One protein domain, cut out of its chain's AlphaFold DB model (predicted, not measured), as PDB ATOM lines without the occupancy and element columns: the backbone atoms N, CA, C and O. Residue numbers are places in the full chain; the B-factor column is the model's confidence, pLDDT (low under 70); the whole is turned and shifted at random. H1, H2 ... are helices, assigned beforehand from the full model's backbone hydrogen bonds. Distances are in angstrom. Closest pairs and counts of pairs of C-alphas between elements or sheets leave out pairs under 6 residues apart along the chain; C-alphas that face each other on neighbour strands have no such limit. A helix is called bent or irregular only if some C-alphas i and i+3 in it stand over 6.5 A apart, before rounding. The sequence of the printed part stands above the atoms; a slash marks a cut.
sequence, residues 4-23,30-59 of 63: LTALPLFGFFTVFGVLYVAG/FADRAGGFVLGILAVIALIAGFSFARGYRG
ATOM      1  N   LEU A   4      -6.865 -27.801  42.775       66.69
ATOM      2  CA  LEU A   4      -7.776 -26.989  41.959       66.69
ATOM      3  C   LEU A   4      -7.189 -26.594  40.595       66.69
ATOM      4  O   LEU A   4      -7.924 -26.489  39.622       66.69
ATOM      5  N   THR A   5      -5.870 -26.420  40.502       71.69
ATOM      6  CA  THR A   5      -5.167 -26.082  39.254       71.69
ATOM      7  C   THR A   5      -4.987 -27.309  38.356       71.69
ATOM      8  O   THR A   5      -4.954 -27.194  37.136       71.69
ATOM      9  N   ALA A   6      -4.870 -28.498  38.955       78.62
ATOM     10  CA  ALA A   6      -4.634 -29.749  38.235       78.62
ATOM     11  C   ALA A   6      -5.906 -30.322  37.583       78.62
ATOM     12  O   ALA A   6      -5.812 -30.987  36.555       78.62
ATOM     13  N   LEU A   7      -7.085 -30.048  38.152       87.50
ATOM     14  CA  LEU A   7      -8.377 -30.558  37.672       87.50
ATOM     15  C   LEU A   7      -8.707 -30.152  36.219       87.50
ATOM     16  O   LEU A   7      -9.020 -31.044  35.431       87.50
ATOM     17  N   PRO A   8      -8.601 -28.869  35.812       87.31
ATOM     18  CA  PRO A   8      -8.892 -28.460  34.436       87.31
ATOM     19  C   PRO A   8      -7.921 -29.063  33.416       87.31
ATOM     20  O   PRO A   8      -8.340 -29.527  32.359       87.31
ATOM     21  N   LEU A   9      -6.629 -29.108  33.760       90.56
ATOM     22  CA  LEU A   9      -5.593 -29.751  32.946       90.56
ATOM     23  C   LEU A   9      -5.893 -31.238  32.759       90.56
ATOM     24  O   LEU A   9      -5.914 -31.726  31.633       90.56
ATOM     25  N   PHE A  10      -6.187 -31.945  33.850       92.19
ATOM     26  CA  PHE A  10      -6.551 -33.357  33.805       92.19
ATOM     27  C   PHE A  10      -7.794 -33.609  32.942       92.19
ATOM     28  O   PHE A  10      -7.787 -34.515  32.109       92.19
ATOM     29  N   GLY A  11      -8.840 -32.788  33.094       92.88
ATOM     30  CA  GLY A  11     -10.052 -32.880  32.281       92.88
ATOM     31  C   GLY A  11      -9.764 -32.713  30.790       92.88
ATOM     32  O   GLY A  11     -10.191 -33.541  29.987       92.88
ATOM     33  N   PHE A  12      -8.968 -31.704  30.424       94.69
ATOM     34  CA  PHE A  12      -8.558 -31.485  29.039       94.69
ATOM     35  C   PHE A  12      -7.791 -32.679  28.462       94.69
ATOM     36  O   PHE A  12      -8.170 -33.185  27.407       94.69
ATOM     37  N   PHE A  13      -6.764 -33.175  29.159       94.81
ATOM     38  CA  PHE A  13      -5.990 -34.327  28.689       94.81
ATOM     39  C   PHE A  13      -6.841 -35.588  28.557       94.81
ATOM     40  O   PHE A  13      -6.674 -36.335  27.597       94.81
ATOM     41  N   THR A  14      -7.770 -35.808  29.487       95.62
ATOM     42  CA  THR A  14      -8.670 -36.965  29.452       95.62
ATOM     43  C   THR A  14      -9.577 -36.905  28.227       95.62
ATOM     44  O   THR A  14      -9.627 -37.860  27.457       95.62
ATOM     45  N   VAL A  15     -10.252 -35.775  27.998       95.38
ATOM     46  CA  VAL A  15     -11.153 -35.608  26.846       95.38
ATOM     47  C   VAL A  15     -10.379 -35.675  25.534       95.38
ATOM     48  O   VAL A  15     -10.770 -36.409  24.630       95.38
ATOM     49  N   PHE A  16      -9.257 -34.958  25.435       93.94
ATOM     50  CA  PHE A  16      -8.425 -34.974  24.236       93.94
ATOM     51  C   PHE A  16      -7.898 -36.382  23.937       93.94
ATOM     52  O   PHE A  16      -7.971 -36.835  22.797       93.94
ATOM     53  N   GLY A  17      -7.430 -37.104  24.958       94.56
ATOM     54  CA  GLY A  17      -6.967 -38.484  24.831       94.56
ATOM     55  C   GLY A  17      -8.068 -39.440  24.372       94.56
ATOM     56  O   GLY A  17      -7.834 -40.242  23.473       94.56
ATOM     57  N   VAL A  18      -9.282 -39.323  24.922       96.94
ATOM     58  CA  VAL A  18     -10.437 -40.130  24.489       96.94
ATOM     59  C   VAL A  18     -10.780 -39.856  23.028       96.94
ATOM     60  O   VAL A  18     -10.925 -40.801  22.259       96.94
ATOM     61  N   LEU A  19     -10.858 -38.587  22.619       93.88
ATOM     62  CA  LEU A  19     -11.132 -38.217  21.226       93.88
ATOM     63  C   LEU A  19     -10.036 -38.714  20.275       93.88
ATOM     64  O   LEU A  19     -10.333 -39.162  19.169       93.88
ATOM     65  N   TYR A  20      -8.781 -38.680  20.724       91.19
ATOM     66  CA  TYR A  20      -7.649 -39.189  19.961       91.19
ATOM     67  C   TYR A  20      -7.738 -40.704  19.745       91.19
ATOM     68  O   TYR A  20      -7.612 -41.166  18.616       91.19
ATOM     69  N   VAL A  21      -8.008 -41.477  20.803       94.31
ATOM     70  CA  VAL A  21      -8.149 -42.942  20.721       94.31
ATOM     71  C   VAL A  21      -9.404 -43.353  19.948       94.31
ATOM     72  O   VAL A  21      -9.380 -44.345  19.226       94.31
ATOM     73  N   ALA A  22     -10.488 -42.583  20.057       94.50
ATOM     74  CA  ALA A  22     -11.738 -42.832  19.342       94.50
ATOM     75  C   ALA A  22     -11.677 -42.499  17.837       94.50
ATOM     76  O   ALA A  22     -12.691 -42.637  17.156       94.50
ATOM     77  N   GLY A  23     -10.537 -42.031  17.315       90.75
ATOM     78  CA  GLY A  23     -10.389 -41.689  15.896       90.75
ATOM     79  C   GLY A  23     -11.137 -40.415  15.490       90.75
ATOM     80  O   GLY A  23     -11.361 -40.177  14.308       90.75
ATOM     81  N   PHE A  30      -1.970 -33.433  10.481       90.94
ATOM     82  CA  PHE A  30      -1.258 -33.418  11.768       90.94
ATOM     83  C   PHE A  30      -1.064 -31.993  12.309       90.94
ATOM     84  O   PHE A  30      -1.223 -31.773  13.507       90.94
ATOM     85  N   ALA A  31      -0.769 -31.029  11.430       93.12
ATOM     86  CA  ALA A  31      -0.587 -29.629  11.809       93.12
ATOM     87  C   ALA A  31      -1.832 -29.053  12.501       93.12
ATOM     88  O   ALA A  31      -1.705 -28.393  13.529       93.12
ATOM     89  N   ASP A  32      -3.027 -29.383  12.007       93.69
ATOM     90  CA  ASP A  32      -4.290 -28.898  12.572       93.69
ATOM     91  C   ASP A  32      -4.597 -29.565  13.917       93.69
ATOM     92  O   ASP A  32      -5.045 -28.907  14.855       93.69
ATOM     93  N   ARG A  33      -4.275 -30.860  14.059       92.69
ATOM     94  CA  ARG A  33      -4.371 -31.581  15.340       92.69
ATOM     95  C   ARG A  33      -3.437 -30.989  16.394       92.69
ATOM     96  O   ARG A  33      -3.858 -30.738  17.522       92.69
ATOM     97  N   ALA A  34      -2.178 -30.761  16.026       92.88
ATOM     98  CA  ALA A  34      -1.177 -30.173  16.906       92.88
ATOM     99  C   ALA A  34      -1.540 -28.727  17.273       92.88
ATOM    100  O   ALA A  34      -1.471 -28.354  18.442       92.88
ATOM    101  N   GLY A  35      -1.999 -27.937  16.300       95.12
ATOM    102  CA  GLY A  35      -2.480 -26.576  16.516       95.12
ATOM    103  C   GLY A  35      -3.674 -26.535  17.468       95.12
ATOM    104  O   GLY A  35      -3.644 -25.806  18.458       95.12
ATOM    105  N   GLY A  36      -4.684 -27.377  17.235       93.44
ATOM    106  CA  GLY A  36      -5.854 -27.495  18.107       93.44
ATOM    107  C   GLY A  36      -5.494 -27.917  19.533       93.44
ATOM    108  O   GLY A  36      -6.012 -27.353  20.494       93.44
ATOM    109  N   PHE A  37      -4.551 -28.847  19.688       94.50
ATOM    110  CA  PHE A  37      -4.044 -29.256  20.996       94.50
ATOM    111  C   PHE A  37      -3.352 -28.107  21.742       94.50
ATOM    112  O   PHE A  37      -3.659 -27.857  22.909       94.50
ATOM    113  N   VAL A  38      -2.454 -27.376  21.073       96.31
ATOM    114  CA  VAL A  38      -1.743 -26.234  21.671       96.31
ATOM    115  C   VAL A  38      -2.722 -25.135  22.073       96.31
ATOM    116  O   VAL A  38      -2.663 -24.648  23.202       96.31
ATOM    117  N   LEU A  39      -3.661 -24.777  21.193       96.06
ATOM    118  CA  LEU A  39      -4.703 -23.792  21.492       96.06
ATOM    119  C   LEU A  39      -5.578 -24.243  22.670       96.06
ATOM    120  O   LEU A  39      -5.897 -23.433  23.539       96.06
ATOM    121  N   GLY A  40      -5.900 -25.535  22.743       94.56
ATOM    122  CA  GLY A  40      -6.614 -26.135  23.867       94.56
ATOM    123  C   GLY A  40      -5.866 -25.986  25.195       94.56
ATOM    124  O   GLY A  40      -6.451 -25.527  26.176       94.56
ATOM    125  N   ILE A  41      -4.562 -26.277  25.226       94.44
ATOM    126  CA  ILE A  41      -3.732 -26.071  26.424       94.44
ATOM    127  C   ILE A  41      -3.707 -24.597  26.835       94.44
ATOM    128  O   ILE A  41      -3.895 -24.288  28.013       94.44
ATOM    129  N   LEU A  42      -3.512 -23.678  25.886       95.06
ATOM    130  CA  LEU A  42      -3.497 -22.243  26.176       95.06
ATOM    131  C   LEU A  42      -4.837 -21.764  26.749       95.06
ATOM    132  O   LEU A  42      -4.845 -20.996  27.710       95.06
ATOM    133  N   ALA A  43      -5.960 -22.263  26.227       94.06
ATOM    134  CA  ALA A  43      -7.288 -21.953  26.748       94.06
ATOM    135  C   ALA A  43      -7.472 -22.445  28.193       94.06
ATOM    136  O   ALA A  43      -7.991 -21.712  29.035       94.06
ATOM    137  N   VAL A  44      -6.999 -23.654  28.513       94.44
ATOM    138  CA  VAL A  44      -7.060 -24.203  29.878       94.44
ATOM    139  C   VAL A  44      -6.201 -23.386  30.842       94.44
ATOM    140  O   VAL A  44      -6.640 -23.074  31.948       94.44
ATOM    141  N   ILE A  45      -4.995 -22.992  30.425       91.75
ATOM    142  CA  ILE A  45      -4.116 -22.133  31.229       91.75
ATOM    143  C   ILE A  45      -4.770 -20.766  31.460       91.75
ATOM    144  O   ILE A  45      -4.792 -20.287  32.594       91.75
ATOM    145  N   ALA A  46      -5.351 -20.158  30.421       91.88
ATOM    146  CA  ALA A  46      -6.065 -18.889  30.534       91.88
ATOM    147  C   ALA A  46      -7.261 -18.989  31.493       91.88
ATOM    148  O   ALA A  46      -7.469 -18.095  32.312       91.88
ATOM    149  N   LEU A  47      -8.004 -20.098  31.457       90.69
ATOM    150  CA  LEU A  47      -9.112 -20.365  32.374       90.69
ATOM    151  C   LEU A  47      -8.636 -20.480  33.827       90.69
ATOM    152  O   LEU A  47      -9.226 -19.874  34.720       90.69
ATOM    153  N   ILE A  48      -7.547 -21.211  34.070       89.50
ATOM    154  CA  ILE A  48      -6.929 -21.326  35.397       89.50
ATOM    155  C   ILE A  48      -6.475 -19.953  35.910       89.50
ATOM    156  O   ILE A  48      -6.736 -19.608  37.068       89.50
ATOM    157  N   ALA A  49      -5.806 -19.169  35.064       86.81
ATOM    158  CA  ALA A  49      -5.343 -17.830  35.408       86.81
ATOM    159  C   ALA A  49      -6.521 -16.893  35.720       86.81
ATOM    160  O   ALA A  49      -6.517 -16.232  36.756       86.81
ATOM    161  N   GLY A  50      -7.565 -16.901  34.886       86.06
ATOM    162  CA  GLY A  50      -8.777 -16.109  35.089       86.06
ATOM    163  C   GLY A  50      -9.536 -16.496  36.360       86.06
ATOM    164  O   GLY A  50      -9.961 -15.623  37.110       86.06
ATOM    165  N   PHE A  51      -9.648 -17.794  36.655       84.69
ATOM    166  CA  PHE A  51     -10.259 -18.276  37.896       84.69
ATOM    167  C   PHE A  51      -9.470 -17.827  39.132       84.69
ATOM    168  O   PHE A  51     -10.059 -17.376  40.113       84.69
ATOM    169  N   SER A  52      -8.139 -17.910  39.067       81.50
ATOM    170  CA  SER A  52      -7.256 -17.490  40.160       81.50
ATOM    171  C   SER A  52      -7.347 -15.980  40.395       81.50
ATOM    172  O   SER A  52      -7.499 -15.538  41.529       81.50
ATOM    173  N   PHE A  53      -7.349 -15.189  39.318       80.00
ATOM    174  CA  PHE A  53      -7.536 -13.741  39.381       80.00
ATOM    175  C   PHE A  53      -8.908 -13.357  39.957       80.00
ATOM    176  O   PHE A  53      -9.001 -12.497  40.829       80.00
ATOM    177  N   ALA A  54      -9.979 -14.028  39.521       78.25
ATOM    178  CA  ALA A  54     -11.329 -13.778  40.016       78.25
ATOM    179  C   ALA A  54     -11.494 -14.118  41.507       78.25
ATOM    180  O   ALA A  54     -12.241 -13.430  42.199       78.25
ATOM    181  N   ARG A  55     -10.810 -15.156  42.011       75.38
ATOM    182  CA  ARG A  55     -10.781 -15.480  43.448       75.38
ATOM    183  C   ARG A  55     -10.029 -14.433  44.262       75.38
ATOM    184  O   ARG A  55     -10.579 -13.943  45.246       75.38
ATOM    185  N   GLY A  56      -8.842 -14.034  43.809       72.94
ATOM    186  CA  GLY A  56      -8.062 -12.985  44.470       72.94
ATOM    187  C   GLY A  56      -8.817 -11.652  44.543       72.94
ATOM    188  O   GLY A  56      -8.796 -10.984  45.571       72.94
ATOM    189  N   TYR A  57      -9.573 -11.299  43.497       69.31
ATOM    190  CA  TYR A  57     -10.416 -10.097  43.492       69.31
ATOM    191  C   TYR A  57     -11.626 -10.189  44.436       69.31
ATOM    192  O   TYR A  57     -12.058  -9.178  44.983       69.31
ATOM    193  N   ARG A  58     -12.184 -11.388  44.645       69.38
ATOM    194  CA  ARG A  58     -13.322 -11.606  45.555       69.38
ATOM    195  C   ARG A  58     -12.934 -11.630  47.036       69.38
ATOM    196  O   ARG A  58     -13.826 -11.617  47.875       69.38
ATOM    197  N   GLY A  59     -11.640 -11.637  47.363       61.25
ATOM    198  CA  GLY A  59     -11.165 -11.743  48.747       61.25
ATOM    199  C   GLY A  59     -11.246 -13.162  49.323       61.25
ATOM    200  O   GLY A  59     -10.970 -13.351  50.507       61.25
TER     201      GLY A  59
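What this domain is: This is residues 4 to 23 and 30 to 59 of the 63 residues of an uncharacterized protein of Halobaculum gomorrense (UniProt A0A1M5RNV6). Two helices run side by side in opposite directions, and the longer one, H2, reaches well past the shorter H1, so that residues 53 to 59 stick out beyond the pair. The 50 printed residues, with H1 and then H2, are all helix in class. The whole is a loose rod, with a radius of gyration of the C-alphas of 13.4 A and spans of 44 by 19 by 10 A.

How they stand to each other: Start with H1, residues 4 to 21, and compare it with H2, residues 30 to 58. They touch, H2 with residues 37 to 48 alone; the closest C-alphas are those of Thr 5 and Ile 48, 6.4 A apart. Their lines stand at a shallow tilt of 20 degrees, opposite ways. In H2 every O i to N i+4 pair is within hydrogen-bond range; in H1, 12 of 14 are.

Where its parts are: Find C-alpha 4 at (-7.776, -26.989, 41.959); from there H1 runs 26.6 A to C-alpha 21. It is only just irregular: C-alphas 5 and 8 are 6.54 A apart. H2 runs 42.0 A from C-alpha 30 at (-1.258, -33.418, 11.768) to C-alpha 58 at (-13.322, -11.606, 45.555).

The domain as a whole: The C-alphas farthest apart, of Gly 23 and Gly 59, are 44.5 A apart. Residues 24 to 29 are not printed; C-alphas 23 and 30 are 13.0 A apart across this cut. Look for pLDDT under 70 at residue 4 and residues 57 to 59.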